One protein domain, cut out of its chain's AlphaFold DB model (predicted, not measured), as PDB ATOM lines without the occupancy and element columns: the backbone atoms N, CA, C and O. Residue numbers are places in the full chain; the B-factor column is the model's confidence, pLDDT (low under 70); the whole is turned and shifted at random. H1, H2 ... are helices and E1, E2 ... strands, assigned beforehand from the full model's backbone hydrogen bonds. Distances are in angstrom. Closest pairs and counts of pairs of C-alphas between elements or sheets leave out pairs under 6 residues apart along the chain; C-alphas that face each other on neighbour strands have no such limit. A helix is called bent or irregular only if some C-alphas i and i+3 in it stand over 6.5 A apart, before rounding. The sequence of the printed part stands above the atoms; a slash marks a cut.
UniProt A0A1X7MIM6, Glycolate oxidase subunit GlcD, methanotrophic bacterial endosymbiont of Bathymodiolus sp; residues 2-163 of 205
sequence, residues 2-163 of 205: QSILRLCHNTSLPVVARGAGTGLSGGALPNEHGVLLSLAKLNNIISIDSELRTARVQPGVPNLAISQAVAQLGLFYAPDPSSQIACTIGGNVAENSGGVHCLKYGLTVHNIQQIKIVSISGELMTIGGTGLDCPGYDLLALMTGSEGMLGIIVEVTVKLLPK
ATOM      1  N   GLN A   2    -128.634 -73.849  19.514       96.88
ATOM      2  CA  GLN A   2    -129.997 -74.430  19.484       96.88
ATOM      3  C   GLN A   2    -130.358 -75.258  20.732       96.88
ATOM      4  O   GLN A   2    -131.446 -75.109  21.269       96.88
ATOM      5  N   SER A   3    -129.440 -76.092  21.239       97.12
ATOM      6  CA  SER A   3    -129.679 -76.861  22.472       97.12
ATOM      7  C   SER A   3    -129.822 -75.990  23.724       97.12
ATOM      8  O   SER A   3    -130.584 -76.348  24.610       97.12
ATOM      9  N   ILE A   4    -129.132 -74.842  23.783       95.75
ATOM     10  CA  ILE A   4    -129.262 -73.879  24.889       95.75
ATOM     11  C   ILE A   4    -130.648 -73.236  24.835       95.75
ATOM     12  O   ILE A   4    -131.349 -73.224  25.836       95.75
ATOM     13  N   LEU A   5    -131.073 -72.779  23.653       97.56
ATOM     14  CA  LEU A   5    -132.391 -72.165  23.475       97.56
ATOM     15  C   LEU A   5    -133.525 -73.154  23.773       97.56
ATOM     16  O   LEU A   5    -134.428 -72.812  24.524       97.56
ATOM     17  N   ARG A   6    -133.419 -74.411  23.315       98.12
ATOM     18  CA  ARG A   6    -134.370 -75.478  23.679       98.12
ATOM     19  C   ARG A   6    -134.462 -75.707  25.181       98.12
ATOM     20  O   ARG A   6    -135.562 -75.881  25.692       98.12
ATOM     21  N   LEU A   7    -133.325 -75.722  25.880       97.69
ATOM     22  CA  LEU A   7    -133.318 -75.844  27.334       97.69
ATOM     23  C   LEU A   7    -134.059 -74.662  27.964       97.69
ATOM     24  O   LEU A   7    -135.000 -74.890  28.713       97.69
ATOM     25  N   CYS A   8    -133.694 -73.432  27.595       97.50
ATOM     26  CA  CYS A   8    -134.328 -72.223  28.113       97.50
ATOM     27  C   CYS A   8    -135.838 -72.194  27.845       97.50
ATOM     28  O   CYS A   8    -136.606 -71.872  28.744       97.50
ATOM     29  N   HIS A   9    -136.268 -72.596  26.650       97.44
ATOM     30  CA  HIS A   9    -137.677 -72.717  26.289       97.44
ATOM     31  C   HIS A   9    -138.415 -73.732  27.167       97.44
ATOM     32  O   HIS A   9    -139.472 -73.427  27.710       97.44
ATOM     33  N   ASN A  10    -137.842 -74.923  27.358       97.75
ATOM     34  CA  ASN A  10    -138.465 -75.989  28.145       97.75
ATOM     35  C   ASN A  10    -138.516 -75.678  29.647       97.75
ATOM     36  O   ASN A  10    -139.348 -76.237  30.357       97.75
ATOM     37  N   THR A  11    -137.624 -74.819  30.139       97.06
ATOM     38  CA  THR A  11    -137.562 -74.413  31.550       97.06
ATOM     39  C   THR A  11    -138.113 -73.011  31.795       97.06
ATOM     40  O   THR A  11    -137.943 -72.490  32.893       97.06
ATOM     41  N   SER A  12    -138.716 -72.373  30.787       96.06
ATOM     42  CA  SER A  12    -139.193 -70.984  30.851       96.06
ATOM     43  C   SER A  12    -138.137 -69.985  31.355       96.06
ATOM     44  O   SER A  12    -138.467 -69.024  32.047       96.06
ATOM     45  N   LEU A  13    -136.858 -70.208  31.027       97.00
ATOM     46  CA  LEU A  13    -135.772 -69.281  31.355       97.00
ATOM     47  C   LEU A  13    -135.688 -68.179  30.289       97.00
ATOM     48  O   LEU A  13    -135.496 -68.499  29.111       97.00
ATOM     49  N   PRO A  14    -135.772 -66.891  30.670       95.88
ATOM     50  CA  PRO A  14    -135.588 -65.783  29.744       95.88
ATOM     51  C   PRO A  14    -134.201 -65.809  29.096       95.88
ATOM     52  O   PRO A  14    -133.212 -66.182  29.730       95.88
ATOM     53  N   VAL A  15    -134.113 -65.360  27.845       97.31
ATOM     54  CA  VAL A  15    -132.846 -65.223  27.119       97.31
ATOM     55  C   VAL A  15    -132.732 -63.803  26.588       97.31
ATOM     56  O   VAL A  15    -133.639 -63.328  25.915       97.31
ATOM     57  N   VAL A  16    -131.601 -63.152  26.854       97.19
ATOM     58  CA  VAL A  16    -131.247 -61.852  26.269       97.19
ATOM     59  C   VAL A  16    -130.046 -62.052  25.357       97.19
ATOM     60  O   VAL A  16    -128.977 -62.466  25.810       97.19
ATOM     61  N   ALA A  17    -130.203 -61.773  24.068       97.06
ATOM     62  CA  ALA A  17    -129.091 -61.814  23.128       97.06
ATOM     63  C   ALA A  17    -128.232 -60.559  23.246       97.06
ATOM     64  O   ALA A  17    -128.742 -59.449  23.383       97.06
ATOM     65  N   ARG A  18    -126.911 -60.722  23.158       97.69
ATOM     66  CA  ARG A  18    -125.985 -59.593  23.254       97.69
ATOM     67  C   ARG A  18    -124.855 -59.691  22.240       97.69
ATOM     68  O   ARG A  18    -124.050 -60.623  22.272       97.69
ATOM     69  N   GLY A  19    -124.790 -58.686  21.366       97.12
ATOM     70  CA  GLY A  19    -123.614 -58.377  20.549       97.12
ATOM     71  C   GLY A  19    -122.561 -57.619  21.365       97.12
ATOM     72  O   GLY A  19    -122.222 -58.020  22.476       97.12
ATOM     73  N   ALA A  20    -122.080 -56.485  20.850       96.31
ATOM     74  CA  ALA A  20    -121.128 -55.627  21.570       96.31
ATOM     75  C   ALA A  20    -121.737 -54.835  22.747       96.31
ATOM     76  O   ALA A  20    -121.006 -54.378  23.621       96.31
ATOM     77  N   GLY A  21    -123.066 -54.688  22.807       95.00
ATOM     78  CA  GLY A  21    -123.736 -53.929  23.873       95.00
ATOM     79  C   GLY A  21    -123.583 -52.410  23.745       95.00
ATOM     80  O   GLY A  21    -123.516 -51.724  24.757       95.00
ATOM     81  N   THR A  22    -123.517 -51.897  22.514       96.12
ATOM     82  CA  THR A  22    -123.426 -50.460  22.192       96.12
ATOM     83  C   THR A  22    -124.791 -49.779  22.036       96.12
ATOM     84  O   THR A  22    -124.841 -48.601  21.697       96.12
ATOM     85  N   GLY A  23    -125.891 -50.526  22.185       92.81
ATOM     86  CA  GLY A  23    -127.249 -49.999  22.066       92.81
ATOM     87  C   GLY A  23    -127.606 -49.083  23.238       92.81
ATOM     88  O   GLY A  23    -127.147 -49.297  24.359       92.81
ATOM     89  N   LEU A  24    -128.436 -48.076  22.967       93.50
ATOM     90  CA  LEU A  24    -128.881 -47.077  23.948       93.50
ATOM     91  C   LEU A  24    -130.339 -47.288  24.400       93.50
ATOM     92  O   LEU A  24    -130.787 -46.626  25.331       93.50
ATOM     93  N   SER A  25    -131.059 -48.222  23.769       91.62
ATOM     94  CA  SER A  25    -132.452 -48.598  24.063       91.62
ATOM     95  C   SER A  25    -132.603 -49.471  25.315       91.62
ATOM     96  O   SER A  25    -133.688 -49.573  25.877       91.62
ATOM     97  N   GLY A  26    -131.518 -50.109  25.767       91.31
ATOM     98  CA  GLY A  26    -131.548 -51.072  26.870       91.31
ATOM     99  C   GLY A  26    -131.882 -52.513  26.456       91.31
ATOM    100  O   GLY A  26    -131.858 -53.388  27.316       91.31
ATOM    101  N   GLY A  27    -132.090 -52.805  25.165       89.50
ATOM    102  CA  GLY A  27    -132.451 -54.151  24.678       89.50
ATOM    103  C   GLY A  27    -131.429 -55.260  24.989       89.50
ATOM    104  O   GLY A  27    -131.767 -56.437  25.055       89.50
ATOM    105  N   ALA A  28    -130.171 -54.894  25.259       93.00
ATOM    106  CA  ALA A  28    -129.103 -55.825  25.641       93.00
ATOM    107  C   ALA A  28    -128.824 -55.880  27.162       93.00
ATOM    108  O   ALA A  28    -127.768 -56.389  27.579       93.00
ATOM    109  N   LEU A  29    -129.710 -55.314  27.993       93.81
ATOM    110  CA  LEU A  29    -129.597 -55.375  29.451       93.81
ATOM    111  C   LEU A  29    -129.846 -56.809  29.947       93.81
ATOM    112  O   LEU A  29    -130.842 -57.422  29.570       93.81
ATOM    113  N   PRO A  30    -128.961 -57.367  30.792       93.12
ATOM    114  CA  PRO A  30    -129.179 -58.691  31.355       93.12
ATOM    115  C   PRO A  30    -130.462 -58.750  32.187       93.12
ATOM    116  O   PRO A  30    -130.760 -57.832  32.949       93.12
ATOM    117  N   ASN A  31    -131.172 -59.871  32.089       93.81
ATOM    118  CA  ASN A  31    -132.239 -60.217  33.019       93.81
ATOM    119  C   ASN A  31    -131.635 -60.985  34.208       93.81
ATOM    120  O   ASN A  31    -130.905 -61.954  33.999       93.81
ATOM    121  N   GLU A  32    -131.946 -60.569  35.437       94.69
ATOM    122  CA  GLU A  32    -131.432 -61.164  36.683       94.69
ATOM    123  C   GLU A  32    -131.787 -62.651  36.873       94.69
ATOM    124  O   GLU A  32    -131.101 -63.373  37.596       94.69
ATOM    125  N   HIS A  33    -132.830 -63.124  36.194       94.19
ATOM    126  CA  HIS A  33    -133.320 -64.501  36.242       94.19
ATOM    127  C   HIS A  33    -133.141 -65.240  34.906       94.19
ATOM    128  O   HIS A  33    -133.711 -66.314  34.709       94.19
ATOM    129  N   GLY A  34    -132.381 -64.663  33.970       94.81
ATOM    130  CA  GLY A  34    -132.240 -65.165  32.608       94.81
ATOM    131  C   GLY A  34    -130.811 -65.511  32.201       94.81
ATOM    132  O   GLY A  34    -129.840 -65.348  32.939       94.81
ATOM    133  N   VAL A  35    -130.687 -65.985  30.965       96.50
ATOM    134  CA  VAL A  35    -129.411 -66.257  30.307       96.50
ATOM    135  C   VAL A  35    -129.052 -65.089  29.398       96.50
ATOM    136  O   VAL A  35    -129.793 -64.746  28.479       96.50
ATOM    137  N   LEU A  36    -127.866 -64.519  29.603       96.88
ATOM    138  CA  LEU A  36    -127.267 -63.591  28.652       96.88
ATOM    139  C   LEU A  36    -126.511 -64.378  27.574       96.88
ATOM    140  O   LEU A  36    -125.447 -64.950  27.825       96.88
ATOM    141  N   LEU A  37    -127.047 -64.403  26.359       97.19
ATOM    142  CA  LEU A  37    -126.461 -65.109  25.228       97.19
ATOM    143  C   LEU A  37    -125.527 -64.181  24.443       97.19
ATOM    144  O   LEU A  37    -125.956 -63.429  23.568       97.19
ATOM    145  N   SER A  38    -124.230 -64.252  24.745       97.25
ATOM    146  CA  SER A  38    -123.213 -63.497  24.006       97.25
ATOM    147  C   SER A  38    -122.970 -64.081  22.611       97.25
ATOM    148  O   SER A  38    -122.664 -65.266  22.462       97.25
ATOM    149  N   LEU A  39    -123.036 -63.222  21.593       97.69
ATOM    150  CA  LEU A  39    -122.764 -63.556  20.191       97.69
ATOM    151  C   LEU A  39    -121.334 -63.196  19.755       97.69
ATOM    152  O   LEU A  39    -120.978 -63.392  18.596       97.69
ATOM    153  N   ALA A  40    -120.488 -62.710  20.670       96.44
ATOM    154  CA  ALA A  40    -119.159 -62.174  20.354       96.44
ATOM    155  C   ALA A  40    -118.205 -63.191  19.694       96.44
ATOM    156  O   ALA A  40    -117.308 -62.801  18.954       96.44
ATOM    157  N   LYS A  41    -118.399 -64.495  19.937       97.44
ATOM    158  CA  LYS A  41    -117.599 -65.572  19.317       97.44
ATOM    159  C   LYS A  41    -118.097 -66.001  17.933       97.44
ATOM    160  O   LYS A  41    -117.446 -66.810  17.281       97.44
ATOM    161  N   LEU A  42    -119.255 -65.509  17.501       98.06
ATOM    162  CA  LEU A  42    -119.774 -65.713  16.153       98.06
ATOM    163  C   LEU A  42    -119.351 -64.516  15.300       98.06
ATOM    164  O   LEU A  42    -120.179 -63.685  14.947       98.06
ATOM    165  N   ASN A  43    -118.057 -64.382  15.029       98.38
ATOM    166  CA  ASN A  43    -117.454 -63.180  14.447       98.38
ATOM    167  C   ASN A  43    -116.659 -63.448  13.159       98.38
ATOM    168  O   ASN A  43    -115.779 -62.667  12.804       98.38
ATOM    169  N   ASN A  44    -116.977 -64.524  12.441       98.69
ATOM    170  CA  ASN A  44    -116.353 -64.821  11.156       98.69
ATOM    171  C   ASN A  44    -117.100 -64.172   9.985       98.69
ATOM    172  O   ASN A  44    -118.332 -64.217   9.903       98.69
ATOM    173  N   ILE A  45    -116.338 -63.653   9.024       98.75
ATOM    174  CA  ILE A  45    -116.820 -63.410   7.661       98.75
ATOM    175  C   ILE A  45    -116.763 -64.756   6.934       98.75
ATOM    176  O   ILE A  45    -115.694 -65.343   6.802       98.75
ATOM    177  N   ILE A  46    -117.916 -65.277   6.526       98.62
ATOM    178  CA  ILE A  46    -118.061 -66.647   6.017       98.62
ATOM    179  C   ILE A  46    -117.729 -66.715   4.526       98.62
ATOM    180  O   ILE A  46    -117.057 -67.643   4.085       98.62
ATOM    181  N   SER A  47    -118.218 -65.755   3.741       98.44
ATOM    182  CA  SER A  47    -117.932 -65.666   2.308       98.44
ATOM    183  C   SER A  47    -118.133 -64.242   1.797       98.44
ATOM    184  O   SER A  47    -119.000 -63.526   2.296       98.44
ATOM    185  N   ILE A  48    -117.364 -63.854   0.783       98.62
ATOM    186  CA  ILE A  48    -117.520 -62.599   0.039       98.62
ATOM    187  C   ILE A  48    -117.700 -62.967  -1.431       98.62
ATOM    188  O   ILE A  48    -116.925 -63.760  -1.958       98.62
ATOM    189  N   ASP A  49    -118.700 -62.373  -2.070       97.38
ATOM    190  CA  ASP A  49    -118.938 -62.479  -3.504       97.38
ATOM    191  C   ASP A  49    -118.863 -61.077  -4.116       97.38
ATOM    192  O   ASP A  49    -119.715 -60.220  -3.864       97.38
ATOM    193  N   SER A  50    -117.805 -60.819  -4.884       96.94
ATOM    194  CA  SER A  50    -117.580 -59.525  -5.530       96.94
ATOM    195  C   SER A  50    -118.482 -59.292  -6.737       96.94
ATOM    196  O   SER A  50    -118.776 -58.138  -7.041       96.94
ATOM    197  N   GLU A  51    -118.915 -60.354  -7.419       95.44
ATOM    198  CA  GLU A  51    -119.760 -60.251  -8.613       95.44
ATOM    199  C   GLU A  51    -121.197 -59.924  -8.207       95.44
ATOM    200  O   GLU A  51    -121.781 -58.946  -8.679       95.44
ATOM    201  N   LEU A  52    -121.730 -60.670  -7.237       94.81
ATOM    202  CA  LEU A  52    -123.036 -60.398  -6.636       94.81
ATOM    203  C   LEU A  52    -123.005 -59.205  -5.672       94.81
ATOM    204  O   LEU A  52    -124.059 -58.693  -5.295       94.81
ATOM    205  N   ARG A  53    -121.807 -58.744  -5.287       97.12
ATOM    206  CA  ARG A  53    -121.572 -57.691  -4.287       97.12
ATOM    207  C   ARG A  53    -122.306 -58.001  -2.988       97.12
ATOM    208  O   ARG A  53    -123.112 -57.208  -2.502       97.12
ATOM    209  N   THR A  54    -122.015 -59.164  -2.421       97.88
ATOM    210  CA  THR A  54    -122.566 -59.588  -1.134       97.88
ATOM    211  C   THR A  54    -121.480 -60.112  -0.206       97.88
ATOM    212  O   THR A  54    -120.416 -60.558  -0.639       97.88
ATOM    213  N   ALA A  55    -121.743 -60.062   1.095       98.50
ATOM    214  CA  ALA A  55    -120.935 -60.760   2.085       98.50
ATOM    215  C   ALA A  55    -121.843 -61.489   3.069       98.50
ATOM    216  O   ALA A  55    -122.825 -60.935   3.557       98.50
ATOM    217  N   ARG A  56    -121.497 -62.734   3.385       98.62
ATOM    218  CA  ARG A  56    -122.177 -63.536   4.397       98.62
ATOM    219  C   ARG A  56    -121.327 -63.559   5.651       98.62
ATOM    220  O   ARG A  56    -120.164 -63.956   5.606       98.62
ATOM    221  N   VAL A  57    -121.890 -63.111   6.761       98.88
ATOM    222  CA  VAL A  57    -121.168 -62.820   8.001       98.88
ATOM    223  C   VAL A  57    -121.913 -63.371   9.208       98.88
ATOM    224  O   VAL A  57    -123.137 -63.497   9.208       98.88
ATOM    225  N   GLN A  58    -121.169 -63.703  10.254       98.81
ATOM    226  CA  GLN A  58    -121.739 -64.049  11.550       98.81
ATOM    227  C   GLN A  58    -122.118 -62.779  12.345       98.81
ATOM    228  O   GLN A  58    -121.525 -61.719  12.133       98.81
ATOM    229  N   PRO A  59    -123.094 -62.848  13.274       98.56
ATOM    230  CA  PRO A  59    -123.705 -61.681  13.923       98.56
ATOM    231  C   PRO A  59    -122.747 -60.841  14.770       98.56
ATOM    232  O   PRO A  59    -123.026 -59.670  15.009       98.56
ATOM    233  N   GLY A  60    -121.652 -61.425  15.248       98.50
ATOM    234  CA  GLY A  60    -120.622 -60.786  16.060       98.50
ATOM    235  C   GLY A  60    -119.527 -60.085  15.253       98.50
ATOM    236  O   GLY A  60    -118.616 -59.532  15.861       98.50
ATOM    237  N   VAL A  61    -119.581 -60.094  13.915       98.81
ATOM    238  CA  VAL A  61    -118.654 -59.310  13.083       98.81
ATOM    239  C   VAL A  61    -118.893 -57.812  13.333       98.81
ATOM    240  O   VAL A  61    -120.039 -57.367  13.192       98.81
ATOM    241  N   PRO A  62    -117.859 -57.020  13.689       98.56
ATOM    242  CA  PRO A  62    -117.981 -55.567  13.797       98.56
ATOM    243  C   PRO A  62    -118.399 -54.943  12.464       98.56
ATOM    244  O   PRO A  62    -117.914 -55.351  11.410       98.56
ATOM    245  N   ASN A  63    -119.257 -53.926  12.497       98.50
ATOM    246  CA  ASN A  63    -119.805 -53.301  11.292       98.50
ATOM    247  C   ASN A  63    -118.706 -52.821  10.331       98.50
ATOM    248  O   ASN A  63    -118.696 -53.176   9.152       98.50
ATOM    249  N   LEU A  64    -117.732 -52.070  10.856       98.31
ATOM    250  CA  LEU A  64    -116.621 -51.531  10.071       98.31
ATOM    251  C   LEU A  64    -115.719 -52.628   9.476       98.31
ATOM    252  O   LEU A  64    -115.152 -52.438   8.398       98.31
ATOM    253  N   ALA A  65    -115.617 -53.790  10.132       98.56
ATOM    254  CA  ALA A  65    -114.780 -54.894   9.665       98.56
ATOM    255  C   ALA A  65    -115.254 -55.456   8.315       98.56
ATOM    256  O   ALA A  65    -114.434 -55.923   7.525       98.56
ATOM    257  N   ILE A  66    -116.554 -55.352   8.007       98.62
ATOM    258  CA  ILE A  66    -117.100 -55.754   6.704       98.62
ATOM    259  C   ILE A  66    -116.488 -54.889   5.598       98.62
ATOM    260  O   ILE A  66    -115.903 -55.419   4.654       98.62
ATOM    261  N   SER A  67    -116.547 -53.561   5.744       98.50
ATOM    262  CA  SER A  67    -115.975 -52.610   4.780       98.50
ATOM    263  C   SER A  67    -114.457 -52.737   4.658       98.50
ATOM    264  O   SER A  67    -113.921 -52.609   3.558       98.50
ATOM    265  N   GLN A  68    -113.758 -53.032   5.755       98.56
ATOM    266  CA  GLN A  68    -112.315 -53.291   5.734       98.56
ATOM    267  C   GLN A  68    -111.971 -54.549   4.924       98.56
ATOM    268  O   GLN A  68    -111.064 -54.508   4.095       98.56
ATOM    269  N   ALA A  69    -112.721 -55.640   5.102       98.56
ATOM    270  CA  ALA A  69    -112.473 -56.906   4.414       98.56
ATOM    271  C   ALA A  69    -112.668 -56.823   2.890       98.56
ATOM    272  O   ALA A  69    -111.984 -57.517   2.137       98.56
ATOM    273  N   VAL A  70    -113.576 -55.961   2.423       98.50
ATOM    274  CA  VAL A  70    -113.884 -55.798   0.989       98.50
ATOM    275  C   VAL A  70    -113.207 -54.576   0.357       98.50
ATOM    276  O   VAL A  70    -113.380 -54.313  -0.833       98.50
ATOM    277  N   ALA A  71    -112.403 -53.834   1.124       97.69
ATOM    278  CA  ALA A  71    -111.835 -52.556   0.705       97.69
ATOM    279  C   ALA A  71    -110.984 -52.648  -0.570       97.69
ATOM    280  O   ALA A  71    -111.040 -51.733  -1.396       97.69
ATOM    281  N   GLN A  72    -110.218 -53.734  -0.706       97.25
ATOM    282  CA  GLN A  72    -109.346 -54.040  -1.848       97.25
ATOM    283  C   GLN A  72    -110.115 -54.371  -3.134       97.25
ATOM    284  O   GLN A  72    -109.563 -54.279  -4.222       97.25
ATOM    285  N   LEU A  73    -111.398 -54.716  -3.010       97.94
ATOM    286  CA  LEU A  73    -112.297 -54.999  -4.131       97.94
ATOM    287  C   LEU A  73    -113.006 -53.730  -4.630       97.94
ATOM    288  O   LEU A  73    -113.890 -53.812  -5.475       97.94
ATOM    289  N   GLY A  74    -112.681 -52.560  -4.067       98.00
ATOM    290  CA  GLY A  74    -113.385 -51.313  -4.369       98.00
ATOM    291  C   GLY A  74    -114.822 -51.286  -3.843       98.00
ATOM    292  O   GLY A  74    -115.627 -50.502  -4.334       98.00
ATOM    293  N   LEU A  75    -115.154 -52.121  -2.852       98.56
ATOM    294  CA  LEU A  75    -116.492 -52.229  -2.265       98.56
ATOM    295  C   LEU A  75    -116.522 -51.726  -0.809       98.56
ATOM    296  O   LEU A  75    -115.474 -51.558  -0.178       98.56
ATOM    297  N   PHE A  76    -117.722 -51.494  -0.273       98.19
ATOM    298  CA  PHE A  76    -117.979 -51.217   1.145       98.19
ATOM    299  C   PHE A  76    -119.397 -51.649   1.571       98.19
ATOM    300  O   PHE A  76    -120.285 -51.793   0.729       98.19
ATOM    301  N   TYR A  77    -119.614 -51.860   2.874       98.31
ATOM    302  CA  TYR A  77    -120.944 -51.994   3.483       98.31
ATOM    303  C   TYR A  77    -121.429 -50.618   3.950       98.31
ATOM    304  O   TYR A  77    -120.677 -49.898   4.606       98.31
ATOM    305  N   ALA A  78    -122.650 -50.243   3.564       97.44
ATOM    306  CA  ALA A  78    -123.072 -48.845   3.582       97.44
ATOM    307  C   ALA A  78    -123.564 -48.307   4.933       97.44
ATOM    308  O   ALA A  78    -123.161 -47.197   5.274       97.44
ATOM    309  N   PRO A  79    -124.393 -49.038   5.706       97.62
ATOM    310  CA  PRO A  79    -124.812 -48.581   7.024       97.62
ATOM    311  C   PRO A  79    -123.616 -48.319   7.937       97.62
ATOM    312  O   PRO A  79    -122.766 -49.189   8.150       97.62
ATOM    313  N   ASP A  80    -123.579 -47.117   8.499       96.69
ATOM    314  CA  ASP A  80    -122.445 -46.581   9.239       96.69
ATOM    315  C   ASP A  80    -122.864 -45.975  10.594       96.69
ATOM    316  O   ASP A  80    -122.668 -44.782  10.834       96.69
ATOM    317  N   PRO A  81    -123.428 -46.772  11.527       96.75
ATOM    318  CA  PRO A  81    -123.775 -46.261  12.852       96.75
ATOM    319  C   PRO A  81    -122.570 -45.572  13.502       96.75
ATOM    320  O   PRO A  81    -121.435 -46.014  13.318       96.75
ATOM    321  N   SER A  82    -122.774 -44.549  14.335       94.88
ATOM    322  CA  SER A  82    -121.654 -43.859  15.006       94.88
ATOM    323  C   SER A  82    -120.778 -44.812  15.834       94.88
ATOM    324  O   SER A  82    -119.588 -44.581  16.022       94.88
ATOM    325  N   SER A  83    -121.351 -45.932  16.282       96.12
ATOM    326  CA  SER A  83    -120.662 -47.012  16.986       96.12
ATOM    327  C   SER A  83    -120.025 -48.068  16.070       96.12
ATOM    328  O   SER A  83    -119.561 -49.072  16.593       96.12
ATOM    329  N   GLN A  84    -119.942 -47.879  14.746       96.50
ATOM    330  CA  GLN A  84    -119.512 -48.876  13.740       96.50
ATOM    331  C   GLN A  84    -118.171 -49.578  14.003       96.50
ATOM    332  O   GLN A  84    -117.947 -50.685  13.513       96.50
ATOM    333  N   ILE A  85    -117.283 -48.946  14.771       95.38
ATOM    334  CA  ILE A  85    -115.998 -49.523  15.194       95.38
ATOM    335  C   ILE A  85    -116.219 -50.679  16.193       95.38
ATOM    336  O   ILE A  85    -115.415 -51.604  16.256       95.38
ATOM    337  N   ALA A  86    -117.317 -50.638  16.951       96.62
ATOM    338  CA  ALA A  86    -117.654 -51.572  18.019       96.62
ATOM    339  C   ALA A  86    -118.964 -52.349  17.787       96.62
ATOM    340  O   ALA A  86    -119.022 -53.528  18.131       96.62
ATOM    341  N   CYS A  87    -120.018 -51.733  17.238       97.88
ATOM    342  CA  CYS A  87    -121.292 -52.413  17.028       97.88
ATOM    343  C   CYS A  87    -121.141 -53.574  16.039       97.88
ATOM    344  O   CYS A  87    -120.321 -53.546  15.120       97.88
ATOM    345  N   THR A  88    -121.933 -54.619  16.250       98.62
ATOM    346  CA  THR A  88    -121.846 -55.868  15.492       98.62
ATOM    347  C   THR A  88    -123.051 -56.021  14.578       98.62
ATOM    348  O   THR A  88    -124.159 -55.644  14.964       98.62
ATOM    349  N   ILE A  89    -122.869 -56.642  13.412       98.62
ATOM    350  CA  ILE A  89    -123.908 -56.737  12.374       98.62
ATOM    351  C   ILE A  89    -125.232 -57.333  12.878       98.62
ATOM    352  O   ILE A  89    -126.293 -56.840  12.519       98.62
ATOM    353  N   GLY A  90    -125.202 -58.324  13.774       98.19
ATOM    354  CA  GLY A  90    -126.420 -58.902  14.351       98.19
ATOM    355  C   GLY A  90    -127.212 -57.913  15.210       98.19
ATOM    356  O   GLY A  90    -128.436 -57.902  15.154       98.19
ATOM    357  N   GLY A  91    -126.518 -57.046  15.954       97.94
ATOM    358  CA  GLY A  91    -127.150 -55.958  16.702       97.94
ATOM    359  C   GLY A  91    -127.722 -54.897  15.767       97.94
ATOM    360  O   GLY A  91    -128.837 -54.439  15.974       97.94
ATOM    361  N   ASN A  92    -127.009 -54.581  14.683       98.38
ATOM    362  CA  ASN A  92    -127.481 -53.598  13.712       98.38
ATOM    363  C   ASN A  92    -128.765 -54.046  13.010       98.38
ATOM    364  O   ASN A  92    -129.651 -53.229  12.776       98.38
ATOM    365  N   VAL A  93    -128.900 -55.345  12.722       98.38
ATOM    366  CA  VAL A  93    -130.163 -55.903  12.224       98.38
ATOM    367  C   VAL A  93    -131.239 -55.856  13.309       98.38
ATOM    368  O   VAL A  93    -132.343 -55.394  13.041       98.38
ATOM    369  N   ALA A  94    -130.933 -56.272  14.542       97.88
ATOM    370  CA  ALA A  94    -131.903 -56.255  15.640       97.88
ATOM    371  C   ALA A  94    -132.457 -54.850  15.940       97.88
ATOM    372  O   ALA A  94    -133.621 -54.743  16.291       97.88
ATOM    373  N   GLU A  95    -131.669 -53.794  15.738       97.50
ATOM    374  CA  GLU A  95    -132.038 -52.396  16.025       97.50
ATOM    375  C   GLU A  95    -132.394 -51.586  14.760       97.50
ATOM    376  O   GLU A  95    -132.577 -50.374  14.836       97.50
ATOM    377  N   ASN A  96    -132.409 -52.212  13.575       97.75
ATOM    378  CA  ASN A  96    -132.518 -51.525  12.277       97.75
ATOM    379  C   ASN A  96    -131.605 -50.286  12.166       97.75
ATOM    380  O   ASN A  96    -132.037 -49.184  11.818       97.75
ATOM    381  N   SER A  97    -130.328 -50.448  12.509       97.06
ATOM    382  CA  SER A  97    -129.438 -49.304  12.698       97.06
ATOM    383  C   SER A  97    -129.274 -48.463  11.431       97.06
ATOM    384  O   SER A  97    -129.161 -48.990  10.318       97.06
ATOM    385  N   GLY A  98    -129.242 -47.145  11.627       95.62
ATOM    386  CA  GLY A  98    -128.894 -46.154  10.613       95.62
ATOM    387  C   GLY A  98    -127.457 -45.659  10.751       95.62
ATOM    388  O   GLY A  98    -126.581 -46.375  11.228       95.62
ATOM    389  N   GLY A  99    -127.232 -44.420  10.341       94.56
ATOM    390  CA  GLY A  99    -125.939 -43.743  10.342       94.56
ATOM    391  C   GLY A  99    -126.055 -42.435   9.568       94.56
ATOM    392  O   GLY A  99    -127.116 -42.151   9.009       94.56
ATOM    393  N   VAL A 100    -124.980 -41.650   9.519       93.31
ATOM    394  CA  VAL A 100    -124.977 -40.346   8.828       93.31
ATOM    395  C   VAL A 100    -125.299 -40.520   7.343       93.31
ATOM    396  O   VAL A 100    -125.940 -39.661   6.736       93.31
ATOM    397  N   HIS A 101    -124.912 -41.659   6.756       95.75
ATOM    398  CA  HIS A 101    -125.126 -41.908   5.336       95.75
ATOM    399  C   HIS A 101    -126.449 -42.605   4.988       95.75
ATOM    400  O   HIS A 101    -126.681 -42.966   3.826       95.75
ATOM    401  N   CYS A 102    -127.353 -42.785   5.960       95.81
ATOM    402  CA  CYS A 102    -128.629 -43.461   5.721       95.81
ATOM    403  C   CYS A 102    -129.552 -42.685   4.771       95.81
ATOM    404  O   CYS A 102    -130.377 -43.303   4.102       95.81
ATOM    405  N   LEU A 103    -129.376 -41.362   4.645       95.06
ATOM    406  CA  LEU A 103    -130.128 -40.538   3.696       95.06
ATOM    407  C   LEU A 103    -129.946 -41.029   2.252       95.06
ATOM    408  O   LEU A 103    -130.911 -41.102   1.495       95.06
ATOM    409  N   LYS A 104    -128.714 -41.396   1.879       95.88
ATOM    410  CA  LYS A 104    -128.387 -41.870   0.530       95.88
ATOM    411  C   LYS A 104    -128.454 -43.385   0.386       95.88
ATOM    412  O   LYS A 104    -128.865 -43.872  -0.665       95.88
ATOM    413  N   TYR A 105    -128.008 -44.130   1.396       96.50
ATOM    414  CA  TYR A 105    -127.842 -45.586   1.294       96.50
ATOM    415  C   TYR A 105    -128.883 -46.398   2.071       96.50
ATOM    416  O   TYR A 105    -128.875 -47.629   2.004       96.50
ATOM    417  N   GLY A 106    -129.793 -45.732   2.779       96.94
ATOM    418  CA  GLY A 106    -130.803 -46.364   3.614       96.94
ATOM    419  C   GLY A 106    -130.257 -46.924   4.930       96.94
ATOM    420  O   GLY A 106    -129.060 -46.932   5.210       96.94
ATOM    421  N   LEU A 107    -131.187 -47.396   5.758       97.75
ATOM    422  CA  LEU A 107    -130.925 -48.117   7.009       97.75
ATOM    423  C   LEU A 107    -130.451 -49.561   6.769       97.75
ATOM    424  O   LEU A 107    -130.434 -50.043   5.631       97.75
ATOM    425  N   THR A 108    -130.145 -50.276   7.853       97.94
ATOM    426  CA  THR A 108    -129.772 -51.700   7.816       97.94
ATOM    427  C   THR A 108    -130.775 -52.544   7.029       97.94
ATOM    428  O   THR A 108    -130.343 -53.300   6.164       97.94
ATOM    429  N   VAL A 109    -132.091 -52.360   7.212       97.06
ATOM    430  CA  VAL A 109    -133.127 -53.121   6.476       97.06
ATOM    431  C   VAL A 109    -132.965 -53.077   4.947       97.06
ATOM    432  O   VAL A 109    -133.179 -54.080   4.280       97.06
ATOM    433  N   HIS A 110    -132.483 -51.963   4.384       96.06
ATOM    434  CA  HIS A 110    -132.280 -51.804   2.935       96.06
ATOM    435  C   HIS A 110    -130.979 -52.444   2.421       96.06
ATOM    436  O   HIS A 110    -130.722 -52.479   1.215       96.06
ATOM    437  N   ASN A 111    -130.122 -52.895   3.335       97.06
ATOM    438  CA  ASN A 111    -128.777 -53.387   3.055       97.06
ATOM    439  C   ASN A 111    -128.590 -54.863   3.445       97.06
ATOM    440  O   ASN A 111    -127.500 -55.407   3.254       97.06
ATOM    441  N   ILE A 112    -129.639 -55.526   3.939       96.25
ATOM    442  CA  ILE A 112    -129.668 -56.969   4.196       96.25
ATOM    443  C   ILE A 112    -130.453 -57.674   3.092       96.25
ATOM    444  O   ILE A 112    -131.513 -57.214   2.689       96.25
ATOM    445  N   GLN A 113    -129.940 -58.812   2.629       95.69
ATOM    446  CA  GLN A 113    -130.630 -59.671   1.659       95.69
ATOM    447  C   GLN A 113    -131.178 -60.952   2.283       95.69
ATOM    448  O   GLN A 113    -132.169 -61.501   1.817       95.69
ATOM    449  N   GLN A 114    -130.527 -61.470   3.324       96.88
ATOM    450  CA  GLN A 114    -130.938 -62.715   3.965       96.88
ATOM    451  C   GLN A 114    -130.401 -62.774   5.390       96.88
ATOM    452  O   GLN A 114    -129.280 -62.340   5.654       96.88
ATOM    453  N   ILE A 115    -131.148 -63.397   6.290       98.12
ATOM    454  CA  ILE A 115    -130.677 -63.766   7.622       98.12
ATOM    455  C   ILE A 115    -130.959 -65.238   7.895       98.12
ATOM    456  O   ILE A 115    -131.909 -65.819   7.369       98.12
ATOM    457  N   LYS A 116    -130.149 -65.834   8.766       98.38
ATOM    458  CA  LYS A 116    -130.537 -67.048   9.482       98.38
ATOM    459  C   LYS A 116    -130.784 -66.706  10.932       98.38
ATOM    460  O   LYS A 116    -129.971 -66.011  11.548       98.38
ATOM    461  N   ILE A 117    -131.877 -67.222  11.471       98.25
ATOM    462  CA  ILE A 117    -132.266 -67.021  12.863       98.25
ATOM    463  C   ILE A 117    -132.475 -68.362  13.544       98.25
ATOM    464  O   ILE A 117    -132.826 -69.351  12.901       98.25
ATOM    465  N   VAL A 118    -132.285 -68.387  14.856       98.31
ATOM    466  CA  VAL A 118    -132.726 -69.491  15.698       98.31
ATOM    467  C   VAL A 118    -133.844 -68.999  16.605       98.31
ATOM    468  O   VAL A 118    -133.646 -68.046  17.361       98.31
ATOM    469  N   SER A 119    -135.011 -69.634  16.528       97.44
ATOM    470  CA  SER A 119    -136.141 -69.336  17.413       97.44
ATOM    471  C   SER A 119    -135.861 -69.773  18.854       97.44
ATOM    472  O   SER A 119    -134.930 -70.537  19.127       97.44
ATOM    473  N   ILE A 120    -136.717 -69.357  19.790       96.88
ATOM    474  CA  ILE A 120    -136.628 -69.814  21.181       96.88
ATOM    475  C   ILE A 120    -136.803 -71.338  21.304       96.88
ATOM    476  O   ILE A 120    -136.112 -71.969  22.098       96.88
ATOM    477  N   SER A 121    -137.613 -71.966  20.442       96.81
ATOM    478  CA  SER A 121    -137.758 -73.429  20.365       96.81
ATOM    479  C   SER A 121    -136.545 -74.136  19.732       96.81
ATOM    480  O   SER A 121    -136.505 -75.365  19.647       96.81
ATOM    481  N   GLY A 122    -135.522 -73.384  19.312       97.12
ATOM    482  CA  GLY A 122    -134.279 -73.899  18.739       97.12
ATOM    483  C   GLY A 122    -134.371 -74.292  17.266       97.12
ATOM    484  O   GLY A 122    -133.476 -74.989  16.774       97.12
ATOM    485  N   GLU A 123    -135.418 -73.869  16.564       98.06
ATOM    486  CA  GLU A 123    -135.567 -74.056  15.121       98.06
ATOM    487  C   GLU A 123    -134.669 -73.075  14.366       98.06
ATOM    488  O   GLU A 123    -134.640 -71.891  14.690       98.06
ATOM    489  N   LEU A 124    -133.924 -73.569  13.372       98.19
ATOM    490  CA  LEU A 124    -133.110 -72.736  12.489       98.19
ATOM    491  C   LEU A 124    -133.928 -72.392  11.244       98.19
ATOM    492  O   LEU A 124    -134.273 -73.285  10.476       98.19
ATOM    493  N   MET A 125    -134.173 -71.105  11.025       96.94
ATOM    494  CA  MET A 125    -134.915 -70.606   9.870       96.94
ATOM    495  C   MET A 125    -134.039 -69.688   9.023       96.94
ATOM    496  O   MET A 125    -133.149 -69.008   9.536       96.94
ATOM    497  N   THR A 126    -134.314 -69.665   7.722       96.81
ATOM    498  CA  THR A 126    -133.728 -68.708   6.778       96.81
ATOM    499  C   THR A 126    -134.828 -67.765   6.315       96.81
ATOM    500  O   THR A 126    -135.904 -68.225   5.944       96.81
ATOM    501  N   ILE A 127    -134.563 -66.464   6.365       95.69
ATOM    502  CA  ILE A 127    -135.498 -65.410   5.968       95.69
ATOM    503  C   ILE A 127    -134.798 -64.520   4.946       95.69
ATOM    504  O   ILE A 127    -133.648 -64.137   5.157       95.69
ATOM    505  N   GLY A 128    -135.493 -64.192   3.858       93.38
ATOM    506  CA  GLY A 128    -134.925 -63.474   2.719       93.38
ATOM    507  C   GLY A 128    -134.299 -64.398   1.676       93.38
ATOM    508  O   GLY A 128    -134.477 -65.616   1.707       93.38
ATOM    509  N   GLY A 129    -133.553 -63.802   0.757       88.56
ATOM    510  CA  GLY A 129    -132.904 -64.488  -0.350       88.56
ATOM    511  C   GLY A 129    -132.107 -63.516  -1.214       88.56
ATOM    512  O   GLY A 129    -132.166 -62.304  -1.041       88.56
ATOM    513  N   THR A 130    -131.350 -64.048  -2.167       78.25
ATOM    514  CA  THR A 130    -130.517 -63.249  -3.086       78.25
ATOM    515  C   THR A 130    -131.275 -62.761  -4.326       78.25
ATOM    516  O   THR A 130    -130.691 -62.118  -5.198       78.25
ATOM    517  N   GLY A 131    -132.567 -63.087  -4.432       81.12
ATOM    518  CA  GLY A 131    -133.441 -62.605  -5.497       81.12
ATOM    519  C   GLY A 131    -133.777 -61.123  -5.331       81.12
ATOM    520  O   GLY A 131    -133.746 -60.587  -4.228       81.12
ATOM    521  N   LEU A 132    -134.120 -60.460  -6.437       77.44
ATOM    522  CA  LEU A 132    -134.575 -59.063  -6.415       77.44
ATOM    523  C   LEU A 132    -135.973 -58.907  -5.804       77.44
ATOM    524  O   LEU A 132    -136.311 -57.828  -5.332       77.44
ATOM    525  N   ASP A 133    -136.765 -59.976  -5.851       81.00
ATOM    526  CA  ASP A 133    -138.111 -60.055  -5.302       81.00
ATOM    527  C   ASP A 133    -138.391 -61.498  -4.856       81.00
ATOM    528  O   ASP A 133    -137.772 -62.446  -5.358       81.00
ATOM    529  N   CYS A 134    -139.293 -61.667  -3.896       79.19
ATOM    530  CA  CYS A 134    -139.715 -62.957  -3.362       79.19
ATOM    531  C   CYS A 134    -141.225 -62.929  -3.085       79.19
ATOM    532  O   CYS A 134    -141.724 -61.962  -2.515       79.19
ATOM    533  N   PRO A 135    -141.974 -63.994  -3.428       85.81
ATOM    534  CA  PRO A 135    -143.396 -64.046  -3.124       85.81
ATOM    535  C   PRO A 135    -143.640 -64.093  -1.609       85.81
ATOM    536  O   PRO A 135    -142.915 -64.766  -0.874       85.81
ATOM    537  N   GLY A 136    -144.721 -63.459  -1.154       89.25
ATOM    538  CA  GLY A 136    -145.163 -63.494   0.242       89.25
ATOM    539  C   GLY A 136    -144.887 -62.196   0.998       89.25
ATOM    540  O   GLY A 136    -144.820 -61.122   0.409       89.25
ATOM    541  N   TYR A 137    -144.803 -62.294   2.325       92.50
ATOM    542  CA  TYR A 137    -144.563 -61.144   3.196       92.50
ATOM    543  C   TYR A 137    -143.072 -60.833   3.316       92.50
ATOM    544  O   TYR A 137    -142.245 -61.745   3.373       92.50
ATOM    545  N   ASP A 138    -142.745 -59.550   3.463       91.75
ATOM    546  CA  ASP A 138    -141.389 -59.111   3.785       91.75
ATOM    547  C   ASP A 138    -141.064 -59.387   5.263       91.75
ATOM    548  O   ASP A 138    -141.169 -58.537   6.151       91.75
ATOM    549  N   LEU A 139    -140.686 -60.634   5.539       94.62
ATOM    550  CA  LEU A 139    -140.264 -61.060   6.869       94.62
ATOM    551  C   LEU A 139    -138.880 -60.507   7.248       94.62
ATOM    552  O   LEU A 139    -138.554 -60.492   8.434       94.62
ATOM    553  N   LEU A 140    -138.065 -60.037   6.294       94.31
ATOM    554  CA  LEU A 140    -136.811 -59.351   6.625       94.31
ATOM    555  C   LEU A 140    -137.097 -58.011   7.294       94.31
ATOM    556  O   LEU A 140    -136.474 -57.710   8.315       94.31
ATOM    557  N   ALA A 141    -138.052 -57.247   6.764       94.25
ATOM    558  CA  ALA A 141    -138.496 -56.005   7.383       94.25
ATOM    559  C   ALA A 141    -139.070 -56.239   8.787       94.25
ATOM    560  O   ALA A 141    -138.756 -55.477   9.694       94.25
ATOM    561  N   LEU A 142    -139.831 -57.320   8.999       95.62
ATOM    562  CA  LEU A 142    -140.337 -57.685  10.331       95.62
ATOM    563  C   LEU A 142    -139.210 -58.020  11.324       95.62
ATOM    564  O   LEU A 142    -139.277 -57.655  12.496       95.62
ATOM    565  N   MET A 143    -138.188 -58.752  10.879       96.88
ATOM    566  CA  MET A 143    -137.084 -59.169  11.748       96.88
ATOM    567  C   MET A 143    -136.099 -58.036  12.044       96.88
ATOM    568  O   MET A 143    -135.444 -58.046  13.093       96.88
ATOM    569  N   THR A 144    -135.970 -57.077  11.132       97.19
ATOM    570  CA  THR A 144    -135.061 -55.942  11.281       97.19
ATOM    571  C   THR A 144    -135.705 -54.890  12.181       97.19
ATOM    572  O   THR A 144    -136.735 -54.328  11.834       97.19
ATOM    573  N   GLY A 145    -135.114 -54.618  13.344       97.00
ATOM    574  CA  GLY A 145    -135.769 -53.830  14.401       97.00
ATOM    575  C   GLY A 145    -136.547 -54.676  15.420       97.00
ATOM    576  O   GLY A 145    -137.276 -54.128  16.234       97.00
ATOM    577  N   SER A 146    -136.418 -56.008  15.388       97.00
ATOM    578  CA  SER A 146    -137.092 -56.900  16.347       97.00
ATOM    579  C   SER A 146    -136.487 -56.903  17.756       97.00
ATOM    580  O   SER A 146    -137.018 -57.585  18.632       97.00
ATOM    581  N   GLU A 147    -135.349 -56.239  17.967       96.75
ATOM    582  CA  GLU A 147    -134.642 -56.142  19.254       96.75
ATOM    583  C   GLU A 147    -134.351 -57.516  19.900       96.75
ATOM    584  O   GLU A 147    -134.244 -57.665  21.114       96.75
ATOM    585  N   GLY A 148    -134.223 -58.566  19.075       94.44
ATOM    586  CA  GLY A 148    -133.981 -59.941  19.530       94.44
ATOM    587  C   GLY A 148    -135.220 -60.679  20.054       94.44
ATOM    588  O   GLY A 148    -135.102 -61.836  20.459       94.44
ATOM    589  N   MET A 149    -136.405 -60.064  20.001       95.50
ATOM    590  CA  MET A 149    -137.656 -60.629  20.527       95.50
ATOM    591  C   MET A 149    -138.238 -61.750  19.661       95.50
ATOM    592  O   MET A 149    -138.962 -62.607  20.164       95.50
ATOM    593  N   LEU A 150    -137.927 -61.764  18.362       96.12
ATOM    594  CA  LEU A 150    -138.480 -62.731  17.402       96.12
ATOM    595  C   LEU A 150    -137.529 -63.897  17.085       96.12
ATOM    596  O   LEU A 150    -137.918 -64.866  16.435       96.12
ATOM    597  N   GLY A 151    -136.281 -63.834  17.550       96.81
ATOM    598  CA  GLY A 151    -135.286 -64.878  17.338       96.81
ATOM    599  C   GLY A 151    -133.854 -64.361  17.392       96.81
ATOM    600  O   GLY A 151    -133.589 -63.162  17.332       96.81
ATOM    601  N   ILE A 152    -132.907 -65.293  17.484       98.06
ATOM    602  CA  ILE A 152    -131.479 -64.985  17.561       98.06
ATOM    603  C   ILE A 152    -130.859 -65.068  16.174       98.06
ATOM    604  O   ILE A 152    -130.766 -66.153  15.602       98.06
ATOM    605  N   ILE A 153    -130.390 -63.941  15.649       98.38
ATOM    606  CA  ILE A 153    -129.691 -63.871  14.362       98.38
ATOM    607  C   ILE A 153    -128.333 -64.576  14.478       98.38
ATOM    608  O   ILE A 153    -127.546 -64.267  15.372       98.38
ATOM    609  N   VAL A 154    -128.047 -65.513  13.570       98.25
ATOM    610  CA  VAL A 154    -126.802 -66.313  13.541       98.25
ATOM    611  C   VAL A 154    -125.984 -66.166  12.268       98.25
ATOM    612  O   VAL A 154    -124.809 -66.533  12.251       98.25
ATOM    613  N   GLU A 155    -126.579 -65.630  11.212       98.69
ATOM    614  CA  GLU A 155    -125.913 -65.345   9.947       98.69
ATOM    615  C   GLU A 155    -126.655 -64.201   9.261       98.69
ATOM    616  O   GLU A 155    -127.885 -64.146   9.315       98.69
ATOM    617  N   VAL A 156    -125.916 -63.304   8.618       98.69
ATOM    618  CA  VAL A 156    -126.452 -62.169   7.868       98.69
ATOM    619  C   VAL A 156    -125.768 -62.133   6.508       98.69
ATOM    620  O   VAL A 156    -124.547 -62.228   6.427       98.69
ATOM    621  N   THR A 157    -126.546 -61.997   5.441       98.50
ATOM    622  CA  THR A 157    -126.045 -61.699   4.097       98.50
ATOM    623  C   THR A 157    -126.315 -60.234   3.806       98.50
ATOM    624  O   THR A 157    -127.470 -59.816   3.717       98.50
ATOM    625  N   VAL A 158    -125.242 -59.458   3.694       98.19
ATOM    626  CA  VAL A 158    -125.287 -58.020   3.433       98.19
ATOM    627  C   VAL A 158    -125.052 -57.723   1.958       98.19
ATOM    628  O   VAL A 158    -124.301 -58.432   1.283       98.19
ATOM    629  N   LYS A 159    -125.644 -56.631   1.482       97.12
ATOM    630  CA  LYS A 159    -125.328 -55.993   0.205       97.12
ATOM    631  C   LYS A 159    -124.074 -55.131   0.351       97.12
ATOM    632  O   LYS A 159    -123.913 -54.415   1.337       97.12
ATOM    633  N   LEU A 160    -123.214 -55.158  -0.658       98.19
ATOM    634  CA  LEU A 160    -122.035 -54.308  -0.778       98.19
ATOM    635  C   LEU A 160    -122.238 -53.291  -1.905       98.19
ATOM    636  O   LEU A 160    -122.863 -53.578  -2.929       98.19
ATOM    637  N   LEU A 161    -121.691 -52.094  -1.727       97.62
ATOM    638  CA  LEU A 161    -121.741 -51.008  -2.700       97.62
ATOM    639  C   LEU A 161    -120.339 -50.684  -3.225       97.62
ATOM    640  O   LEU A 161    -119.367 -50.854  -2.490       97.62
ATOM    641  N   PRO A 162    -120.208 -50.209  -4.475       97.69
ATOM    642  CA  PRO A 162    -118.945 -49.686  -4.977       97.69
ATOM    643  C   PRO A 162    -118.559 -48.419  -4.218       97.69
ATOM    644  O   PRO A 162    -119.405 -47.558  -3.971       97.69
ATOM    645  N   LYS A 163    -117.280 -48.293  -3.865       96.62
ATOM    646  CA  LYS A 163    -116.747 -47.070  -3.265       96.62
ATOM    647  C   LYS A 163    -116.951 -45.895  -4.229       96.62
ATOM    648  O   LYS A 163    -116.696 -46.051  -5.424       96.62
TER     649      LYS A 163
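Overview. This is residues 2 to 163 of the 205 residues of the protein "Glycolate oxidase subunit GlcD" of methanotrophic bacterial endosymbiont of Bathymodiolus sp (UniProt A0A1X7MIM6). A twisted and curling antiparallel sheet of five strands has the helices H2, H3 and H6 over one of its faces, with H3 nearest the middle of the whole. Past one end of E7 a small parallel pair, E1 beside E2, is set off from this sheet, with H1 beyond it, while H4 lies far out in the loops that join H3 to H5. The printed part has 162 residues, with six named helices and seven named strands in the order H1 E1 E2 E3 E4 H2 H3 H4 H5 E5 E6 H6 E7; the large sheet runs E3, E4, E7, E5, E6. The class is mixed, helices and strands, with under half of the residues, 76 of 162, in named elements. The whole is compact, with a radius of gyration of the C-alphas of 15.4 A and spans of 49 by 35 by 26 A.

Along the chain. Find C-alpha 2 at (-129.997, -74.430, 19.484); from there H1 runs through residues 2 to 10, 12.2 A long. Next come the short strands E1, residues 15 to 18, and E2, residues 35 to 38. E3 is residues 45 to 49, 11.4 A, and E4 is residues 54 to 57. At C-alpha 63, (-119.805, -53.301, 11.292), begins H2, residues 63 to 73 and 17.2 A long; it is irregular, with C-alphas 69 and 72 7.6 A apart. Read on to H3, residues 89 to 94, H4, residues 102 to 105, and H5, residues 108 to 111. E5, residues 112 to 118, is 17.3 A long, and E6, residues 124 to 128, is 13.6 A. After H6, residues 139 to 143, the longest strand E7, residues 152 to 159, covers 20.5 A to C-alpha 159 at (-125.328, -55.993, 0.205) and bends by 58 degrees at residue 155.

Arrangement. Begin at the large sheet, whose edge strands are E3 and E6. In the hairpin E3 and E4, N 49 and O 54 are 2.9 A apart. Between E4 and E7, antiparallel at 159 degrees, look for N 57 and O 156 at 2.8 A. Between E7 and E5, antiparallel at 166 degrees, N 154 and O 116 are at 2.8 A, and in the hairpin E5 and E6, N 115 and O 127 are at 2.8 A. E6, H6 and E7 form a split strand-helix-strand unit, two strands running the same way with E5 between them, and its crossover is right-handed. H2, H3 and H6 lie on the same face. H3, 7.5 A over the sheet, only just lies over E7, with 3 of its C-alphas on it, and runs across the strands at 69 degrees to E7 on the local plane; its closest C-alphas to E7 are those of Gly 90 and Ile 153, 5.9 A. H6 lies over E5 at a height over the sheet of 8.3 A. H2, at 9.9 A, lies over E4 and only just over E3, with 3 C-alphas on it. H3 and H5 only just touch, with 3 pairs of C-alphas within 8 A, the closest those of Val 93 and Thr 108, 6.1 A. H5 only grazes the sheet, H1 is only just on it and only grazes it, and H4 is not on it. In the parallel pair E1 and E2, at 24 degrees, N 16 and O 35 are 2.9 A apart. The closest C-alphas of E1 and E7 are those of Ala 17 and Ile 152, 6.8 A. In H1, H3 and H6 every O i to N i+4 pair is within hydrogen-bond range, in H2 4 of 7 are, and H4 and H5 are too short for one.

Size, cuts and confidence. The two C-alphas farthest apart are those of Thr 11 and Gly 74, 49.1 A. The printed part has no cut. Its long links are E1 to E2 and H2 to H3; just after H2, residues 75 to 76 pair antiparallel with residues 161 to 162. The mean pLDDT of the printed part is 96.1, and no printed residue is under 70.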